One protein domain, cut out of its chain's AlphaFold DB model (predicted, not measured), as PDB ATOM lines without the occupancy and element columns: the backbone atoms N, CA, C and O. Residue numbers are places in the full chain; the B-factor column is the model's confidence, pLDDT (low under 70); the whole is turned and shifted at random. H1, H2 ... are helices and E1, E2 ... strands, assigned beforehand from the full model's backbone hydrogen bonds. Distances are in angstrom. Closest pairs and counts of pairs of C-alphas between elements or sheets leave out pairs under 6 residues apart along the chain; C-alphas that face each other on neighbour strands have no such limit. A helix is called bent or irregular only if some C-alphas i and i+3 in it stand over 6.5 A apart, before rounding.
ATOM      1  N   LYS A 237     -16.351  -4.969 -50.890       56.19
ATOM      2  CA  LYS A 237     -17.612  -4.234 -51.036       56.19
ATOM      3  C   LYS A 237     -18.648  -5.195 -51.577       56.19
ATOM      4  O   LYS A 237     -18.361  -6.003 -52.454       56.19
ATOM      5  N   PHE A 238     -19.861  -5.050 -51.079       60.16
ATOM      6  CA  PHE A 238     -20.999  -5.805 -51.560       60.16
ATOM      7  C   PHE A 238     -21.459  -5.215 -52.895       60.16
ATOM      8  O   PHE A 238     -21.926  -4.077 -52.949       60.16
ATOM      9  N   VAL A 239     -21.275  -5.958 -53.986       58.03
ATOM     10  CA  VAL A 239     -21.727  -5.567 -55.324       58.03
ATOM     11  C   VAL A 239     -22.522  -6.725 -55.903       58.03
ATOM     12  O   VAL A 239     -21.974  -7.792 -56.152       58.03
ATOM     13  N   LYS A 240     -23.822  -6.502 -56.133       46.38
ATOM     14  CA  LYS A 240     -24.722  -7.468 -56.789       46.38
ATOM     15  C   LYS A 240     -24.703  -8.866 -56.142       46.38
ATOM     16  O   LYS A 240     -24.571  -9.865 -56.836       46.38
ATOM     17  N   GLY A 241     -24.798  -8.930 -54.812       51.41
ATOM     18  CA  GLY A 241     -24.866 -10.203 -54.081       51.41
ATOM     19  C   GLY A 241     -23.521 -10.893 -53.837       51.41
ATOM     20  O   GLY A 241     -23.496 -11.940 -53.201       51.41
ATOM     21  N   VAL A 242     -22.407 -10.311 -54.300       45.94
ATOM     22  CA  VAL A 242     -21.057 -10.876 -54.159       45.94
ATOM     23  C   VAL A 242     -20.125  -9.861 -53.498       45.94
ATOM     24  O   VAL A 242     -20.168  -8.661 -53.785       45.94
ATOM     25  N   CYS A 243     -19.250 -10.340 -52.616       58.53
ATOM     26  CA  CYS A 243     -18.185  -9.528 -52.045       58.53
ATOM     27  C   CYS A 243     -17.031  -9.372 -53.040       58.53
ATOM     28  O   CYS A 243     -16.295 -10.314 -53.322       58.53
ATOM     29  N   VAL A 244     -16.856  -8.159 -53.563       58.84
ATOM     30  CA  VAL A 244     -15.790  -7.803 -54.513       58.84
ATOM     31  C   VAL A 244     -14.772  -6.884 -53.849       58.84
ATOM     32  O   VAL A 244     -15.128  -6.056 -53.022       58.84
ATOM     33  N   VAL A 245     -13.488  -6.998 -54.174       57.88
ATOM     34  CA  VAL A 245     -12.430  -6.202 -53.525       57.88
ATOM     35  C   VAL A 245     -12.614  -4.704 -53.805       57.88
ATOM     36  O   VAL A 245     -12.778  -4.297 -54.956       57.88
ATOM     37  N   VAL A 246     -12.586  -3.870 -52.759       55.25
ATOM     38  CA  VAL A 246     -12.649  -2.409 -52.903       55.25
ATOM     39  C   VAL A 246     -11.256  -1.834 -53.024       55.25
ATOM     40  O   VAL A 246     -10.469  -1.945 -52.094       55.25
ATOM     41  N   ASN A 247     -11.018  -1.120 -54.120       47.75
ATOM     42  CA  ASN A 247      -9.769  -0.442 -54.464       47.75
ATOM     43  C   ASN A 247      -8.601  -1.375 -54.818       47.75
ATOM     44  O   ASN A 247      -8.031  -2.081 -53.992       47.75
ATOM     45  N   GLN A 248      -8.166  -1.255 -56.074       45.81
ATOM     46  CA  GLN A 248      -6.912  -1.786 -56.614       45.81
ATOM     47  C   GLN A 248      -5.688  -0.988 -56.107       45.81
ATOM     48  O   GLN A 248      -4.870  -0.528 -56.895       45.81
ATOM     49  N   GLY A 249      -5.589  -0.770 -54.792       43.22
ATOM     50  CA  GLY A 249      -4.513   0.015 -54.167       43.22
ATOM     51  C   GLY A 249      -3.639  -0.754 -53.174       43.22
ATOM     52  O   GLY A 249      -2.733  -0.171 -52.594       43.22
ATOM     53  N   GLY A 250      -3.906  -2.043 -52.966       53.47
ATOM     54  CA  GLY A 250      -3.168  -2.902 -52.038       53.47
ATOM     55  C   GLY A 250      -4.061  -4.059 -51.615       53.47
ATOM     56  O   GLY A 250      -4.929  -3.898 -50.764       53.47
ATOM     57  N   GLY A 251      -3.923  -5.204 -52.280       63.25
ATOM     58  CA  GLY A 251      -4.862  -6.309 -52.108       63.25
ATOM     59  C   GLY A 251      -4.842  -6.888 -50.682       63.25
ATOM     60  O   GLY A 251      -3.782  -7.048 -50.090       63.25
ATOM     61  N   GLY A 252      -6.001  -7.181 -50.095       71.00
ATOM     62  CA  GLY A 252      -6.093  -7.765 -48.751       71.00
ATOM     63  C   GLY A 252      -5.820  -9.274 -48.728       71.00
ATOM     64  O   GLY A 252      -6.117  -9.986 -49.681       71.00
ATOM     65  N   CYS A 253      -5.306  -9.803 -47.614       85.25
ATOM     66  CA  CYS A 253      -5.122 -11.246 -47.419       85.25
ATOM     67  C   CYS A 253      -6.450 -11.931 -47.031       85.25
ATOM     68  O   CYS A 253      -6.553 -12.468 -45.935       85.25
ATOM     69  N   LEU A 254      -7.461 -11.913 -47.909       84.50
ATOM     70  CA  LEU A 254      -8.850 -12.325 -47.631       84.50
ATOM     71  C   LEU A 254      -8.990 -13.676 -46.911       84.50
ATOM     72  O   LEU A 254      -9.701 -13.760 -45.912       84.50
ATOM     73  N   ILE A 255      -8.286 -14.706 -47.392       89.50
ATOM     74  CA  ILE A 255      -8.300 -16.053 -46.790       89.50
ATOM     75  C   ILE A 255      -7.707 -16.001 -45.376       89.50
ATOM     76  O   ILE A 255      -8.324 -16.445 -44.418       89.50
ATOM     77  N   ALA A 256      -6.536 -15.380 -45.203       89.25
ATOM     78  CA  ALA A 256      -5.917 -15.264 -43.883       89.25
ATOM     79  C   ALA A 256      -6.777 -14.412 -42.930       89.25
ATOM     80  O   ALA A 256      -6.921 -14.737 -41.758       89.25
ATOM     81  N   THR A 257      -7.407 -13.347 -43.420       85.75
ATOM     82  CA  THR A 257      -8.331 -12.519 -42.640       85.75
ATOM     83  C   THR A 257      -9.556 -13.308 -42.186       85.75
ATOM     84  O   THR A 257      -9.969 -13.158 -41.038       85.75
ATOM     85  N   ALA A 258     -10.127 -14.163 -43.037       84.19
ATOM     86  CA  ALA A 258     -11.233 -15.038 -42.653       84.19
ATOM     87  C   ALA A 258     -10.781 -16.118 -41.652       84.19
ATOM     88  O   ALA A 258     -11.435 -16.318 -40.621       84.19
ATOM     89  N   ALA A 259      -9.612 -16.717 -41.890       88.69
ATOM     90  CA  ALA A 259      -8.998 -17.708 -41.019       88.69
ATOM     91  C   ALA A 259      -8.715 -17.142 -39.618       88.69
ATOM     92  O   ALA A 259      -9.102 -17.738 -38.619       88.69
ATOM     93  N   TYR A 260      -8.089 -15.969 -39.504       84.00
ATOM     94  CA  TYR A 260      -7.661 -15.382 -38.223       84.00
ATOM     95  C   TYR A 260      -8.661 -14.371 -37.634       84.00
ATOM     96  O   TYR A 260      -8.503 -13.918 -36.504       84.00
ATOM     97  N   GLY A 261      -9.740 -14.067 -38.357       74.62
ATOM     98  CA  GLY A 261     -10.892 -13.303 -37.872       74.62
ATOM     99  C   GLY A 261     -10.738 -11.780 -37.875       74.62
ATOM    100  O   GLY A 261     -11.701 -11.087 -37.561       74.62
ATOM    101  N   SER A 262      -9.569 -11.236 -38.222       76.44
ATOM    102  CA  SER A 262      -9.350  -9.787 -38.307       76.44
ATOM    103  C   SER A 262      -8.235  -9.444 -39.287       76.44
ATOM    104  O   SER A 262      -7.243 -10.160 -39.392       76.44
ATOM    105  N   GLU A 263      -8.349  -8.300 -39.966       73.75
ATOM    106  CA  GLU A 263      -7.226  -7.740 -40.727       73.75
ATOM    107  C   GLU A 263      -6.091  -7.247 -39.832       73.75
ATOM    108  O   GLU A 263      -4.958  -7.140 -40.288       73.75
ATOM    109  N   MET A 264      -6.385  -6.966 -38.563       73.94
ATOM    110  CA  MET A 264      -5.404  -6.577 -37.549       73.94
ATOM    111  C   MET A 264      -4.849  -7.782 -36.780       73.94
ATOM    112  O   MET A 264      -4.111  -7.595 -35.817       73.94
ATOM    113  N   ALA A 265      -5.209  -9.011 -37.168       75.00
ATOM    114  CA  ALA A 265      -4.602 -10.203 -36.592       75.00
ATOM    115  C   ALA A 265      -3.094 -10.223 -36.886       75.00
ATOM    116  O   ALA A 265      -2.658  -9.816 -37.966       75.00
ATOM    117  N   HIS A 266      -2.309 -10.713 -35.929       83.62
ATOM    118  CA  HIS A 266      -0.849 -10.709 -36.003       83.62
ATOM    119  C   HIS A 266      -0.334 -11.451 -37.246       83.62
ATOM    120  O   HIS A 266       0.554 -10.968 -37.937       83.62
ATOM    121  N   GLU A 267      -0.949 -12.578 -37.594       86.69
ATOM    122  CA  GLU A 267      -0.612 -13.393 -38.762       86.69
ATOM    123  C   GLU A 267      -0.889 -12.663 -40.082       86.69
ATOM    124  O   GLU A 267      -0.132 -12.788 -41.044       86.69
ATOM    125  N   VAL A 268      -1.963 -11.874 -40.128       86.06
ATOM    126  CA  VAL A 268      -2.345 -11.102 -41.317       86.06
ATOM    127  C   VAL A 268      -1.429  -9.896 -41.494       86.06
ATOM    128  O   VAL A 268      -1.023  -9.593 -42.614       86.06
ATOM    129  N   GLN A 269      -1.072  -9.227 -40.398       82.25
ATOM    130  CA  GLN A 269      -0.116  -8.119 -40.424       82.25
ATOM    131  C   GLN A 269       1.282  -8.602 -40.808       82.25
ATOM    132  O   GLN A 269       1.895  -8.012 -41.691       82.25
ATOM    133  N   PHE A 270       1.725  -9.743 -40.279       86.31
ATOM    134  CA  PHE A 270       2.976 -10.377 -40.685       86.31
ATOM    135  C   PHE A 270       3.039 -10.630 -42.203       86.31
ATOM    136  O   PHE A 270       4.018 -10.279 -42.860       86.31
ATOM    137  N   LEU A 271       1.972 -11.183 -42.793       89.56
ATOM    138  CA  LEU A 271       1.899 -11.387 -44.245       89.56
ATOM    139  C   LEU A 271       1.989 -10.073 -45.034       89.56
ATOM    140  O   LEU A 271       2.610 -10.037 -46.097       89.56
ATOM    141  N   ARG A 272       1.366  -9.001 -44.530       85.94
ATOM    142  CA  ARG A 272       1.412  -7.671 -45.151       85.94
ATOM    143  C   ARG A 272       2.803  -7.072 -45.083       85.94
ATOM    144  O   ARG A 272       3.286  -6.600 -46.099       85.94
ATOM    145  N   GLU A 273       3.458  -7.151 -43.934       82.88
ATOM    146  CA  GLU A 273       4.818  -6.648 -43.749       82.88
ATOM    147  C   GLU A 273       5.807  -7.357 -44.675       82.88
ATOM    148  O   GLU A 273       6.566  -6.687 -45.369       82.88
ATOM    149  N   ILE A 274       5.747  -8.691 -44.767       86.12
ATOM    150  CA  ILE A 274       6.585  -9.449 -45.708       86.12
ATOM    151  C   ILE A 274       6.298  -9.030 -47.149       86.12
ATOM    152  O   ILE A 274       7.220  -8.780 -47.924       86.12
ATOM    153  N   ARG A 275       5.023  -8.930 -47.532       87.56
ATOM    154  CA  ARG A 275       4.659  -8.511 -48.886       87.56
ATOM    155  C   ARG A 275       5.179  -7.107 -49.189       87.56
ATOM    156  O   ARG A 275       5.838  -6.926 -50.205       87.56
ATOM    157  N   ASP A 276       4.862  -6.138 -48.342       85.25
ATOM    158  CA  ASP A 276       5.067  -4.716 -48.614       85.25
ATOM    159  C   ASP A 276       6.533  -4.311 -48.464       85.25
ATOM    160  O   ASP A 276       7.047  -3.579 -49.307       85.25
ATOM    161  N   ASN A 277       7.222  -4.821 -47.441       82.88
ATOM    162  CA  ASN A 277       8.587  -4.404 -47.119       82.88
ATOM    163  C   ASN A 277       9.664  -5.317 -47.715       82.88
ATOM    164  O   ASN A 277      10.785  -4.862 -47.907       82.88
ATOM    165  N   THR A 278       9.355  -6.588 -47.998       84.81
ATOM    166  CA  THR A 278      10.342  -7.551 -48.519       84.81
ATOM    167  C   THR A 278      10.066  -7.890 -49.978       84.81
ATOM    168  O   THR A 278      10.922  -7.704 -50.837       84.81
ATOM    169  N   VAL A 279       8.856  -8.365 -50.294       85.94
ATOM    170  CA  VAL A 279       8.558  -8.877 -51.638       85.94
ATOM    171  C   VAL A 279       8.447  -7.741 -52.653       85.94
ATOM    172  O   VAL A 279       9.102  -7.776 -53.693       85.94
ATOM    173  N   LEU A 280       7.651  -6.715 -52.356       87.44
ATOM    174  CA  LEU A 280       7.425  -5.576 -53.251       87.44
ATOM    175  C   LEU A 280       8.606  -4.599 -53.310       87.44
ATOM    176  O   LEU A 280       8.622  -3.737 -54.186       87.44
ATOM    177  N   ALA A 281       9.601  -4.749 -52.433       86.50
ATOM    178  CA  ALA A 281      10.830  -3.958 -52.464       86.50
ATOM    179  C   ALA A 281      11.772  -4.339 -53.625       86.50
ATOM    180  O   ALA A 281      12.736  -3.623 -53.885       86.50
ATOM    181  N   THR A 282      11.497  -5.442 -54.330       85.12
ATOM    182  CA  THR A 282      12.304  -5.937 -55.455       85.12
ATOM    183  C   THR A 282      11.482  -6.029 -56.738       85.12
ATOM    184  O   THR A 282      10.282  -6.319 -56.697       85.12
ATOM    185  N   ASP A 283      12.121  -5.857 -57.898       87.38
ATOM    186  CA  ASP A 283      11.430  -5.945 -59.192       87.38
ATOM    187  C   ASP A 283      10.916  -7.368 -59.464       87.38
ATOM    188  O   ASP A 283       9.787  -7.562 -59.929       87.38
ATOM    189  N   SER A 284      11.712  -8.382 -59.109       86.94
ATOM    190  CA  SER A 284      11.341  -9.794 -59.236       86.94
ATOM    191  C   SER A 284      10.155 -10.166 -58.340       86.94
ATOM    192  O   SER A 284       9.224 -10.841 -58.795       86.94
ATOM    193  N   GLY A 285      10.137  -9.687 -57.096       86.81
ATOM    194  CA  GLY A 285       9.021  -9.884 -56.179       86.81
ATOM    195  C   GLY A 285       7.764  -9.126 -56.607       86.81
ATOM    196  O   GLY A 285       6.671  -9.688 -56.549       86.81
ATOM    197  N   ASN A 286       7.890  -7.908 -57.140       87.56
ATOM    198  CA  ASN A 286       6.761  -7.155 -57.691       87.56
ATOM    199  C   ASN A 286       6.122  -7.871 -58.901       87.56
ATOM    200  O   ASN A 286       4.901  -8.053 -58.954       87.56
ATOM    201  N   ALA A 287       6.937  -8.378 -59.835       89.31
ATOM    202  CA  ALA A 287       6.459  -9.163 -60.976       89.31
ATOM    203  C   ALA A 287       5.761 -10.468 -60.545       89.31
ATOM    204  O   ALA A 287       4.689 -10.815 -61.061       89.31
ATOM    205  N   PHE A 288       6.333 -11.172 -59.563       89.69
ATOM    206  CA  PHE A 288       5.707 -12.346 -58.956       89.69
ATOM    207  C   PHE A 288       4.354 -11.995 -58.329       89.69
ATOM    208  O   PHE A 288       3.355 -12.649 -58.629       89.69
ATOM    209  N   MET A 289       4.297 -10.935 -57.516       89.38
ATOM    210  CA  MET A 289       3.073 -10.508 -56.841       89.38
ATOM    211  C   MET A 289       1.976 -10.102 -57.818       89.38
ATOM    212  O   MET A 289       0.811 -10.380 -57.548       89.38
ATOM    213  N   GLY A 290       2.308  -9.519 -58.972       86.06
ATOM    214  CA  GLY A 290       1.331  -9.255 -60.032       86.06
ATOM    215  C   GLY A 290       0.631 -10.531 -60.517       86.06
ATOM    216  O   GLY A 290      -0.599 -10.590 -60.577       86.06
ATOM    217  N   THR A 291       1.407 -11.585 -60.785       87.56
ATOM    218  CA  THR A 291       0.871 -12.886 -61.225       87.56
ATOM    219  C   THR A 291       0.123 -13.594 -60.098       87.56
ATOM    220  O   THR A 291      -1.001 -14.064 -60.287       87.56
ATOM    221  N   PHE A 292       0.724 -13.635 -58.908       89.75
ATOM    222  CA  PHE A 292       0.132 -14.237 -57.721       89.75
ATOM    223  C   PHE A 292      -1.215 -13.597 -57.392       89.75
ATOM    224  O   PHE A 292      -2.190 -14.318 -57.221       89.75
ATOM    225  N   ASN A 293      -1.298 -12.264 -57.366       85.12
ATOM    226  CA  ASN A 293      -2.531 -11.540 -57.062       85.12
ATOM    227  C   ASN A 293      -3.648 -11.902 -58.046       85.12
ATOM    228  O   ASN A 293      -4.775 -12.130 -57.617       85.12
ATOM    229  N   SER A 294      -3.344 -12.005 -59.344       83.25
ATOM    230  CA  SER A 294      -4.346 -12.379 -60.349       83.25
ATOM    231  C   SER A 294      -4.986 -13.735 -60.056       83.25
ATOM    232  O   SER A 294      -6.190 -13.889 -60.234       83.25
ATOM    233  N   ILE A 295      -4.190 -14.712 -59.621       86.19
ATOM    234  CA  ILE A 295      -4.681 -16.054 -59.294       86.19
ATOM    235  C   ILE A 295      -5.348 -16.030 -57.916       86.19
ATOM    236  O   ILE A 295      -6.474 -16.476 -57.758       86.19
ATOM    237  N   TYR A 296      -4.692 -15.451 -56.914       86.56
ATOM    238  CA  TYR A 296      -5.180 -15.377 -55.542       86.56
ATOM    239  C   TYR A 296      -6.564 -14.727 -55.444       86.56
ATOM    240  O   TYR A 296      -7.471 -15.284 -54.826       86.56
ATOM    241  N   TYR A 297      -6.772 -13.570 -56.076       82.38
ATOM    242  CA  TYR A 297      -8.062 -12.875 -56.035       82.38
ATOM    243  C   TYR A 297      -9.145 -13.526 -56.896       82.38
ATOM    244  O   TYR A 297     -10.314 -13.198 -56.707       82.38
ATOM    245  N   SER A 298      -8.810 -14.473 -57.784       83.19
ATOM    246  CA  SER A 298      -9.825 -15.170 -58.583       83.19
ATOM    247  C   SER A 298     -10.617 -16.202 -57.779       83.19
ATOM    248  O   SER A 298     -11.702 -16.583 -58.202       83.19
ATOM    249  N   PHE A 299     -10.087 -16.677 -56.646       82.25
ATOM    250  CA  PHE A 299     -10.748 -17.689 -55.811       82.25
ATOM    251  C   PHE A 299     -10.829 -17.313 -54.323       82.25
ATOM    252  O   PHE A 299     -11.663 -17.859 -53.601       82.25
ATOM    253  N   SER A 300      -9.984 -16.397 -53.837       84.44
ATOM    254  CA  SER A 300      -9.932 -16.059 -52.408       84.44
ATOM    255  C   SER A 300     -11.235 -15.520 -51.804       84.44
ATOM    256  O   SER A 300     -11.475 -15.872 -50.648       84.44
ATOM    257  N   PRO A 301     -12.101 -14.749 -52.503       80.12
ATOM    258  CA  PRO A 301     -13.386 -14.336 -51.933       80.12
ATOM    259  C   PRO A 301     -14.271 -15.537 -51.584       80.12
ATOM    260  O   PRO A 301     -14.761 -15.636 -50.464       80.12
ATOM    261  N   THR A 302     -14.385 -16.502 -52.500       76.94
ATOM    262  CA  THR A 302     -15.206 -17.706 -52.321       76.94
ATOM    263  C   THR A 302     -14.715 -18.564 -51.158       76.94
ATOM    264  O   THR A 302     -15.515 -19.010 -50.340       76.94
ATOM    265  N   ILE A 303     -13.397 -18.757 -51.036       81.06
ATOM    266  CA  ILE A 303     -12.815 -19.495 -49.905       81.06
ATOM    267  C   ILE A 303     -13.061 -18.757 -48.586       81.06
ATOM    268  O   ILE A 303     -13.510 -19.377 -47.624       81.06
ATOM    269  N   ALA A 304     -12.840 -17.440 -48.550       82.38
ATOM    270  CA  ALA A 304     -13.082 -16.628 -47.362       82.38
ATOM    271  C   ALA A 304     -14.559 -16.663 -46.924       82.38
ATOM    272  O   ALA A 304     -14.853 -16.663 -45.728       82.38
ATOM    273  N   ASP A 305     -15.492 -16.726 -47.874       77.00
ATOM    274  CA  ASP A 305     -16.919 -16.859 -47.585       77.00
ATOM    275  C   ASP A 305     -17.253 -18.247 -47.010       77.00
ATOM    276  O   ASP A 305     -17.978 -18.336 -46.017       77.00
ATOM    277  N   TRP A 306     -16.664 -19.324 -47.542       77.19
ATOM    278  CA  TRP A 306     -16.801 -20.673 -46.972       77.19
ATOM    279  C   TRP A 306     -16.238 -20.776 -45.548       77.19
ATOM    280  O   TRP A 306     -16.830 -21.441 -44.695       77.19
ATOM    281  N   GLU A 307     -15.132 -20.090 -45.251       83.75
ATOM    282  CA  GLU A 307     -14.560 -20.029 -43.898       83.75
ATOM    283  C   GLU A 307     -15.494 -19.350 -42.893       83.75
ATOM    284  O   GLU A 307     -15.573 -19.777 -41.741       83.75
ATOM    285  N   ARG A 308     -16.243 -18.324 -43.316       81.00
ATOM    286  CA  ARG A 308     -17.228 -17.657 -42.446       81.00
ATOM    287  C   ARG A 308     -18.439 -18.537 -42.152       81.00
ATOM    288  O   ARG A 308     -19.014 -18.425 -41.074       81.00
ATOM    289  N   GLN A 309     -18.815 -19.404 -43.089       78.00
ATOM    290  CA  GLN A 309     -19.987 -20.276 -42.962       78.00
ATOM    291  C   GLN A 309     -19.692 -21.562 -42.179       78.00
ATOM    292  O   GLN A 309     -20.588 -22.119 -41.549       78.00
ATOM    293  N   SER A 310     -18.444 -22.042 -42.193       81.25
ATOM    294  CA  SER A 310     -18.067 -23.309 -41.565       81.25
ATOM    295  C   SER A 310     -16.871 -23.157 -40.622       81.25
ATOM    296  O   SER A 310     -15.724 -23.074 -41.074       81.25
ATOM    297  N   PRO A 311     -17.093 -23.231 -39.294       82.19
ATOM    298  CA  PRO A 311     -16.012 -23.234 -38.307       82.19
ATOM    299  C   PRO A 311     -15.006 -24.378 -38.511       82.19
ATOM    300  O   PRO A 311     -13.816 -24.222 -38.241       82.19
ATOM    301  N   ILE A 312     -15.465 -25.529 -39.013       85.69
ATOM    302  CA  ILE A 312     -14.601 -26.680 -39.315       85.69
ATOM    303  C   ILE A 312     -13.699 -26.361 -40.510       85.69
ATOM    304  O   ILE A 312     -12.497 -26.626 -40.458       85.69
ATOM    305  N   PHE A 313     -14.262 -25.769 -41.568       87.00
ATOM    306  CA  PHE A 313     -13.495 -25.365 -42.744       87.00
ATOM    307  C   PHE A 313     -12.464 -24.292 -42.387       87.00
ATOM    308  O   PHE A 313     -11.296 -24.447 -42.726       87.00
ATOM    309  N   LYS A 314     -12.851 -23.284 -41.597       88.88
ATOM    310  CA  LYS A 314     -11.936 -22.276 -41.047       88.88
ATOM    311  C   LYS A 314     -10.745 -22.900 -40.313       88.88
ATOM    312  O   LYS A 314      -9.602 -22.567 -40.607       88.88
ATOM    313  N   ASN A 315     -10.985 -23.833 -39.388       88.12
ATOM    314  CA  ASN A 315      -9.907 -24.483 -38.630       88.12
ATOM    315  C   ASN A 315      -8.976 -25.307 -39.534       88.12
ATOM    316  O   ASN A 315      -7.760 -25.354 -39.323       88.12
ATOM    317  N   MET A 316      -9.539 -25.954 -40.557       91.50
ATOM    318  CA  MET A 316      -8.758 -26.660 -41.567       91.50
ATOM    319  C   MET A 316      -7.883 -25.683 -42.356       91.50
ATOM    320  O   MET A 316      -6.684 -25.918 -42.454       91.50
ATOM    321  N   VAL A 317      -8.436 -24.563 -42.831       93.12
ATOM    322  CA  VAL A 317      -7.683 -23.527 -43.553       93.12
ATOM    323  C   VAL A 317      -6.582 -22.923 -42.676       93.12
ATOM    324  O   VAL A 317      -5.436 -22.852 -43.118       93.12
ATOM    325  N   GLN A 318      -6.866 -22.588 -41.413       91.50
ATOM    326  CA  GLN A 318      -5.851 -22.153 -40.440       91.50
ATOM    327  C   GLN A 318      -4.703 -23.169 -40.317       91.50
ATOM    328  O   GLN A 318      -3.525 -22.808 -40.401       91.50
ATOM    329  N   THR A 319      -5.036 -24.453 -40.157       90.31
ATOM    330  CA  THR A 319      -4.047 -25.539 -40.056       90.31
ATOM    331  C   THR A 319      -3.231 -25.659 -41.341       90.31
ATOM    332  O   THR A 319      -2.014 -25.825 -41.293       90.31
ATOM    333  N   THR A 320      -3.886 -25.535 -42.496       90.56
ATOM    334  CA  THR A 320      -3.237 -25.584 -43.803       90.56
ATOM    335  C   THR A 320      -2.320 -24.387 -44.022       90.56
ATOM    336  O   THR A 320      -1.239 -24.583 -44.551       90.56
ATOM    337  N   ILE A 321      -2.670 -23.169 -43.609       91.56
ATOM    338  CA  ILE A 321      -1.855 -21.961 -43.852       91.56
ATOM    339  C   ILE A 321      -0.684 -21.838 -42.865       91.56
ATOM    340  O   ILE A 321       0.334 -21.231 -43.187       91.56
ATOM    341  N   THR A 322      -0.777 -22.447 -41.683       90.62
ATOM    342  CA  THR A 322       0.245 -22.310 -40.633       90.62
ATOM    343  C   THR A 322       1.671 -22.664 -41.104       90.62
ATOM    344  O   THR A 322       2.574 -21.854 -40.879       90.62
ATOM    345  N   PRO A 323       1.925 -23.789 -41.807       90.50
ATOM    346  CA  PRO A 323       3.258 -24.082 -42.334       90.50
ATOM    347  C   PRO A 323       3.787 -23.008 -43.296       90.50
ATOM    348  O   PRO A 323       4.965 -22.651 -43.233       90.50
ATOM    349  N   LEU A 324       2.922 -22.420 -44.126       91.12
ATOM    350  CA  LEU A 324       3.296 -21.309 -45.002       91.12
ATOM    351  C   LEU A 324       3.766 -20.093 -44.193       91.12
ATOM    352  O   LEU A 324       4.825 -19.548 -44.488       91.12
ATOM    353  N   LEU A 325       3.060 -19.710 -43.125       90.62
ATOM    354  CA  LEU A 325       3.498 -18.609 -42.252       90.62
ATOM    355  C   LEU A 325       4.872 -18.885 -41.628       90.62
ATOM    356  O   LEU A 325       5.731 -18.005 -41.601       90.62
ATOM    357  N   THR A 326       5.105 -20.122 -41.177       89.19
ATOM    358  CA  THR A 326       6.392 -20.506 -40.573       89.19
ATOM    359  C   THR A 326       7.546 -20.544 -41.568       89.19
ATOM    360  O   THR A 326       8.689 -20.334 -41.183       89.19
ATOM    361  N   THR A 327       7.282 -20.816 -42.844       90.25
ATOM    362  CA  THR A 327       8.330 -20.795 -43.872       90.25
ATOM    363  C   THR A 327       8.595 -19.380 -44.371       90.25
ATOM    364  O   THR A 327       9.743 -19.045 -44.633       90.25
ATOM    365  N   LEU A 328       7.573 -18.520 -44.431       88.56
ATOM    366  CA  LEU A 328       7.726 -17.105 -44.777       88.56
ATOM    367  C   LEU A 328       8.473 -16.305 -43.704       88.56
ATOM    368  O   LEU A 328       9.152 -15.341 -44.046       88.56
ATOM    369  N   SER A 329       8.426 -16.705 -42.429       85.75
ATOM    370  CA  SER A 329       9.234 -16.054 -41.383       85.75
ATOM    371  C   SER A 329      10.739 -16.198 -41.614       85.75
ATOM    372  O   SER A 329      11.504 -15.364 -41.134       85.75
ATOM    373  N   LEU A 330      11.166 -17.180 -42.419       83.56
ATOM    374  CA  LEU A 330      12.556 -17.315 -42.851       83.56
ATOM    375  C   LEU A 330      12.995 -16.173 -43.778       83.56
ATOM    376  O   LEU A 330      14.173 -15.839 -43.758       83.56
ATOM    377  N   LEU A 331      12.080 -15.548 -44.537       78.81
ATOM    378  CA  LEU A 331      12.409 -14.361 -45.344       78.81
ATOM    379  C   LEU A 331      12.699 -13.148 -44.475       78.81
ATOM    380  O   LEU A 331      13.559 -12.360 -44.825       78.81
ATOM    381  N   ASN A 332      12.005 -13.005 -43.344       74.44
ATOM    382  CA  ASN A 332      12.268 -11.903 -42.417       74.44
ATOM    383  C   ASN A 332      13.542 -12.124 -41.590       74.44
ATOM    384  O   ASN A 332      14.098 -11.190 -41.024       74.44
ATOM    385  N   ALA A 333      13.977 -13.379 -41.455       75.38
ATOM    386  CA  ALA A 333      15.161 -13.734 -40.681       75.38
ATOM    387  C   ALA A 333      16.478 -13.452 -41.426       75.38
ATOM    388  O   ALA A 333      17.547 -13.599 -40.832       75.38
ATOM    389  N   VAL A 334      16.410 -13.087 -42.708       77.88
ATOM    390  CA  VAL A 334      17.567 -12.823 -43.564       77.88
ATOM    391  C   VAL A 334      17.415 -11.430 -44.172       77.88
ATOM    392  O   VAL A 334      16.346 -11.083 -44.661       77.88
ATOM    393  N   GLU A 335      18.478 -10.628 -44.140       72.06
ATOM    394  CA  GLU A 335      18.525  -9.343 -44.845       72.06
ATOM    395  C   GLU A 335      18.677  -9.619 -46.349       72.06
ATOM    396  O   GLU A 335      19.633 -10.271 -46.766       72.06
ATOM    397  N   ILE A 336      17.689  -9.206 -47.149       77.38
ATOM    398  CA  ILE A 336      17.675  -9.393 -48.605       77.38
ATOM    399  C   ILE A 336      18.038  -8.057 -49.246       77.38
ATOM    400  O   ILE A 336      17.185  -7.179 -49.376       77.38
ATOM    401  N   ASP A 337      19.293  -7.922 -49.666       71.25
ATOM    402  CA  ASP A 337      19.833  -6.665 -50.200       71.25
ATOM    403  C   ASP A 337      19.966  -6.686 -51.733       71.25
ATOM    404  O   ASP A 337      20.371  -5.696 -52.350       71.25
ATOM    405  N   SER A 338      19.633  -7.814 -52.375       80.06
ATOM    406  CA  SER A 338      19.786  -8.014 -53.820       80.06
ATOM    407  C   SER A 338      18.647  -8.814 -54.469       80.06
ATOM    408  O   SER A 338      17.969  -9.629 -53.841       80.06
ATOM    409  N   GLU A 339      18.462  -8.624 -55.780       83.75
ATOM    410  CA  GLU A 339      17.471  -9.377 -56.567       83.75
ATOM    411  C   GLU A 339      17.778 -10.879 -56.639       83.75
ATOM    412  O   GLU A 339      16.856 -11.698 -56.655       83.75
ATOM    413  N   GLU A 340      19.064 -11.244 -56.689       85.00
ATOM    414  CA  GLU A 340      19.509 -12.640 -56.761       85.00
ATOM    415  C   GLU A 340      19.164 -13.400 -55.476       85.00
ATOM    416  O   GLU A 340      18.677 -14.532 -55.538       85.00
ATOM    417  N   GLU A 341      19.342 -12.765 -54.316       84.19
ATOM    418  CA  GLU A 341      18.960 -13.329 -53.019       84.19
ATOM    419  C   GLU A 341      17.443 -13.482 -52.909       84.19
ATOM    420  O   GLU A 341      16.969 -14.554 -52.526       84.19
ATOM    421  N   MET A 342      16.669 -12.472 -53.323       86.88
ATOM    422  CA  MET A 342      15.208 -12.556 -53.314       86.88
ATOM    423  C   MET A 342      14.692 -13.712 -54.179       86.88
ATOM    424  O   MET A 342      13.824 -14.480 -53.756       86.88
ATOM    425  N   LEU A 343      15.243 -13.874 -55.385       86.12
ATOM    426  CA  LEU A 343      14.907 -14.991 -56.265       86.12
ATOM    427  C   LEU A 343      15.311 -16.335 -55.649       86.12
ATOM    428  O   LEU A 343      14.519 -17.278 -55.667       86.12
ATOM    429  N   GLY A 344      16.515 -16.428 -55.081       88.69
ATOM    430  CA  GLY A 344      17.018 -17.645 -54.447       88.69
ATOM    431  C   GLY A 344      16.159 -18.093 -53.265       88.69
ATOM    432  O   GLY A 344      15.670 -19.228 -53.244       88.69
ATOM    433  N   TYR A 345      15.924 -17.199 -52.301       88.88
ATOM    434  CA  TYR A 345      15.095 -17.486 -51.130       88.88
ATOM    435  C   TYR A 345      13.624 -17.691 -51.501       88.88
ATOM    436  O   TYR A 345      12.997 -18.627 -51.000       88.88
ATOM    437  N   GLY A 346      13.086 -16.894 -52.429       88.38
ATOM    438  CA  GLY A 346      11.718 -17.036 -52.928       88.38
ATOM    439  C   GLY A 346      11.465 -18.408 -53.561       88.38
ATOM    440  O   GLY A 346      10.526 -19.106 -53.174       88.38
ATOM    441  N   ILE A 347      12.342 -18.853 -54.469       89.56
ATOM    442  CA  ILE A 347      12.269 -20.198 -55.069       89.56
ATOM    443  C   ILE A 347      12.425 -21.277 -53.991       89.56
ATOM    444  O   ILE A 347      11.669 -22.251 -53.982       89.56
ATOM    445  N   GLY A 348      13.369 -21.099 -53.063       91.69
ATOM    446  CA  GLY A 348      13.590 -22.026 -51.955       91.69
ATOM    447  C   GLY A 348      12.336 -22.240 -51.105       91.69
ATOM    448  O   GLY A 348      11.980 -23.379 -50.806       91.69
ATOM    449  N   ILE A 349      11.618 -21.167 -50.776       90.31
ATOM    450  CA  ILE A 349      10.388 -21.232 -49.978       90.31
ATOM    451  C   ILE A 349       9.236 -21.855 -50.748       90.31
ATOM    452  O   ILE A 349       8.479 -22.636 -50.168       90.31
ATOM    453  N   ILE A 350       9.106 -21.572 -52.045       89.62
ATOM    454  CA  ILE A 350       8.108 -22.234 -52.892       89.62
ATOM    455  C   ILE A 350       8.354 -23.748 -52.895       89.62
ATOM    456  O   ILE A 350       7.433 -24.523 -52.637       89.62
ATOM    457  N   LEU A 351       9.601 -24.180 -53.111       91.12
ATOM    458  CA  LEU A 351       9.970 -25.599 -53.093       91.12
ATOM    459  C   LEU A 351       9.754 -26.240 -51.717       91.12
ATOM    460  O   LEU A 351       9.261 -27.367 -51.634       91.12
ATOM    461  N   LEU A 352      10.070 -25.521 -50.639       91.44
ATOM    462  CA  LEU A 352       9.850 -25.983 -49.271       91.44
ATOM    463  C   LEU A 352       8.359 -26.192 -48.980       91.44
ATOM    464  O   LEU A 352       7.976 -27.248 -48.476       91.44
ATOM    465  N   ASN A 353       7.507 -25.236 -49.359       90.44
ATOM    466  CA  ASN A 353       6.057 -25.361 -49.212       90.44
ATOM    467  C   ASN A 353       5.498 -26.507 -50.059       90.44
ATOM    468  O   ASN A 353       4.709 -27.301 -49.553       90.44
ATOM    469  N   LEU A 354       5.949 -26.671 -51.308       89.88
ATOM    470  CA  LEU A 354       5.565 -27.825 -52.128       89.88
ATOM    471  C   LEU A 354       5.943 -29.153 -51.450       89.88
ATOM    472  O   LEU A 354       5.143 -30.090 -51.434       89.88
ATOM    473  N   GLY A 355       7.121 -29.231 -50.830       90.38
ATOM    474  CA  GLY A 355       7.526 -30.388 -50.030       90.38
ATOM    475  C   GLY A 355       6.585 -30.654 -48.850       90.38
ATOM    476  O   GLY A 355       6.156 -31.791 -48.643       90.38
ATOM    477  N   ILE A 356       6.213 -29.611 -48.106       90.69
ATOM    478  CA  ILE A 356       5.316 -29.727 -46.948       90.69
ATOM    479  C   ILE A 356       3.904 -30.155 -47.371       90.69
ATOM    480  O   ILE A 356       3.347 -31.066 -46.764       90.69
ATOM    481  N   TYR A 357       3.331 -29.552 -48.415       89.88
ATOM    482  CA  TYR A 357       1.944 -29.817 -48.815       89.88
ATOM    483  C   TYR A 357       1.762 -31.098 -49.626       89.88
ATOM    484  O   TYR A 357       0.694 -31.702 -49.563       89.88
ATOM    485  N   PHE A 358       2.779 -31.543 -50.368       89.12
ATOM    486  CA  PHE A 358       2.654 -32.716 -51.238       89.12
ATOM    487  C   PHE A 358       3.497 -33.900 -50.772       89.12
ATOM    488  O   PHE A 358       2.987 -35.020 -50.698       89.12
ATOM    489  N   ALA A 359       4.772 -33.696 -50.428       85.50
ATOM    490  CA  ALA A 359       5.663 -34.810 -50.107       85.50
ATOM    491  C   ALA A 359       5.368 -35.411 -48.724       85.50
ATOM    492  O   ALA A 359       5.292 -36.636 -48.606       85.50
ATOM    493  N   ALA A 360       5.144 -34.585 -47.694       84.75
ATOM    494  CA  ALA A 360       4.884 -35.080 -46.341       84.75
ATOM    495  C   ALA A 360       3.570 -35.890 -46.231       84.75
ATOM    496  O   ALA A 360       3.628 -37.021 -45.735       84.75
ATOM    497  N   PRO A 361       2.414 -35.430 -46.763       85.94
ATOM    498  CA  PRO A 361       1.195 -36.239 -46.779       85.94
ATOM    499  C   PRO A 361       1.350 -37.522 -47.598       85.94
ATOM    500  O   PRO A 361       0.941 -38.591 -47.149       85.94
ATOM    501  N   THR A 362       2.002 -37.455 -48.765       88.06
ATOM    502  CA  THR A 362       2.229 -38.636 -49.617       88.06
ATOM    503  C   THR A 362       3.083 -39.683 -48.901       88.06
ATOM    504  O   THR A 362       2.744 -40.867 -48.894       88.06
ATOM    505  N   PHE A 363       4.163 -39.262 -48.241       88.81
ATOM    506  CA  PHE A 363       5.020 -40.155 -47.466       88.81
ATOM    507  C   PHE A 363       4.284 -40.767 -46.266       88.81
ATOM    508  O   PHE A 363       4.425 -41.967 -46.007       88.81
ATOM    509  N   ALA A 364       3.455 -39.981 -45.571       88.19
ATOM    510  CA  ALA A 364       2.613 -40.473 -44.486       88.19
ATOM    511  C   ALA A 364       1.638 -41.554 -44.983       88.19
ATOM    512  O   ALA A 364       1.585 -42.639 -44.405       88.19
ATOM    513  N   VAL A 365       0.946 -41.317 -46.104       90.00
ATOM    514  CA  VAL A 365       0.029 -42.291 -46.722       90.00
ATOM    515  C   VAL A 365       0.759 -43.574 -47.120       90.00
ATOM    516  O   VAL A 365       0.282 -44.668 -46.814       90.00
ATOM    517  N   ILE A 366       1.927 -43.475 -47.763       90.19
ATOM    518  CA  ILE A 366       2.730 -44.647 -48.148       90.19
ATOM    519  C   ILE A 366       3.153 -45.444 -46.909       90.19
ATOM    520  O   ILE A 366       3.067 -46.673 -46.906       90.19
ATOM    521  N   THR A 367       3.578 -44.758 -45.848       86.88
ATOM    522  CA  THR A 367       4.027 -45.389 -44.602       86.88
ATOM    523  C   THR A 367       2.878 -46.091 -43.884       86.88
ATOM    524  O   THR A 367       3.017 -47.255 -43.513       86.88
ATOM    525  N   VAL A 368       1.720 -45.435 -43.760       91.50
ATOM    526  CA  VAL A 368       0.506 -46.028 -43.178       91.50
ATOM    527  C   VAL A 368       0.057 -47.234 -43.995       91.50
ATOM    528  O   VAL A 368      -0.183 -48.298 -43.437       91.50
ATOM    529  N   ARG A 369       0.026 -47.122 -45.327       90.06
ATOM    530  CA  ARG A 369      -0.331 -48.240 -46.208       90.06
ATOM    531  C   ARG A 369       0.632 -49.417 -46.064       90.06
ATOM    532  O   ARG A 369       0.198 -50.561 -46.084       90.06
ATOM    533  N   LYS A 370       1.929 -49.152 -45.895       87.31
ATOM    534  CA  LYS A 370       2.938 -50.188 -45.642       87.31
ATOM    535  C   LYS A 370       2.749 -50.851 -44.274       87.31
ATOM    536  O   LYS A 370       2.982 -52.045 -44.166       87.31
ATOM    537  N   TYR A 371       2.318 -50.097 -43.264       86.88
ATOM    538  CA  TYR A 371       2.022 -50.623 -41.930       86.88
ATOM    539  C   TYR A 371       0.714 -51.424 -41.881       86.88
ATOM    540  O   TYR A 371       0.623 -52.372 -41.124       86.88
TER     541      TYR A 371
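This is residues 237 to 371 of the 374 residues of an uncharacterized protein of archaeon MnTg01 (UniProt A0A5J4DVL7). H1, H3b and H4a cluster at one end of a helical body, and bent H3 and H4 lead from there to a loose group of H2, H3a, H4b and H5a. Residues 358 to 371 of H5 stick out as an arm, and a small strand hairpin, E1 and E2, sits near H3b. The printed part has 135 residues and is mostly helix: along the chain come strands E1 and E2, an antiparallel sheet in the order E1 - E2, then five helices, H1 to H5. It is only just compact, close to loose, with a radius of gyration of the C-alphas of 16.7 A and spans of 52 by 42 by 25 A.

Start with E1, residues 237 to 239, and E2, residues 242 to 245, an antiparallel hairpin at 133 degrees; N 237 and O 244, 2.7 A apart, are within hydrogen-bond range. H1, residues 254 to 260, touches H3b, residues 301 to 309, at a shallow tilt of 27 degrees, the same way; the closest C-alphas are Ile 255 and Ala 304, 4.9 A. It touches H4a, residues 311 to 320, about perpendicular at 79 degrees, closest at C-alphas Ala 259 and Lys 314, 5.4 A. H2, residues 266 to 279, touches H4b, residues 323 to 332, at a steep tilt of 47 degrees, with C-alphas Ile 274 and Asn 332 closest at 7.0 A. H4b forms a helical hairpin with H5a, residues 339 to 357, at a shallow tilt of 17 degrees, opposite ways; C-alphas Thr 327 and Ile 349 are closest, 6.5 A. With residues 339 to 343 alone, H5a touches H3a, residues 283 to 298, where C-alphas Ser 284 and Glu 339 are closest, 6.7 A. H5b, residues 360 to 371, touches no helix. O i to N i+4 pairs are within hydrogen-bond range throughout H1, H2, H3b, H4a, H5a and H5b, but 11 of 12 in H3a and 3 of 6 in H4b.

Find C-alpha 237 at (-17.612, -4.234, -51.036), where E1 begins. H2 runs 18.3 A. By hydrogen bonds H3, H4 and H5 were each assigned as one helix, but they are bent: C-alphas 298 and 301 are 7.6 A apart, 320 and 323 6.8 A, 357 and 360 6.5 A. H3a runs 23.2 A and H5a 26.8 A. H5b runs 16.4 A and ends at C-alpha 371, (2.022, -50.623, -41.930).

The farthest C-alphas, Asn 247 and Tyr 371, are 53.0 A apart. The printed part has no cut and no long link. Look for low confidence, pLDDT under 70, at residues 237 to 251.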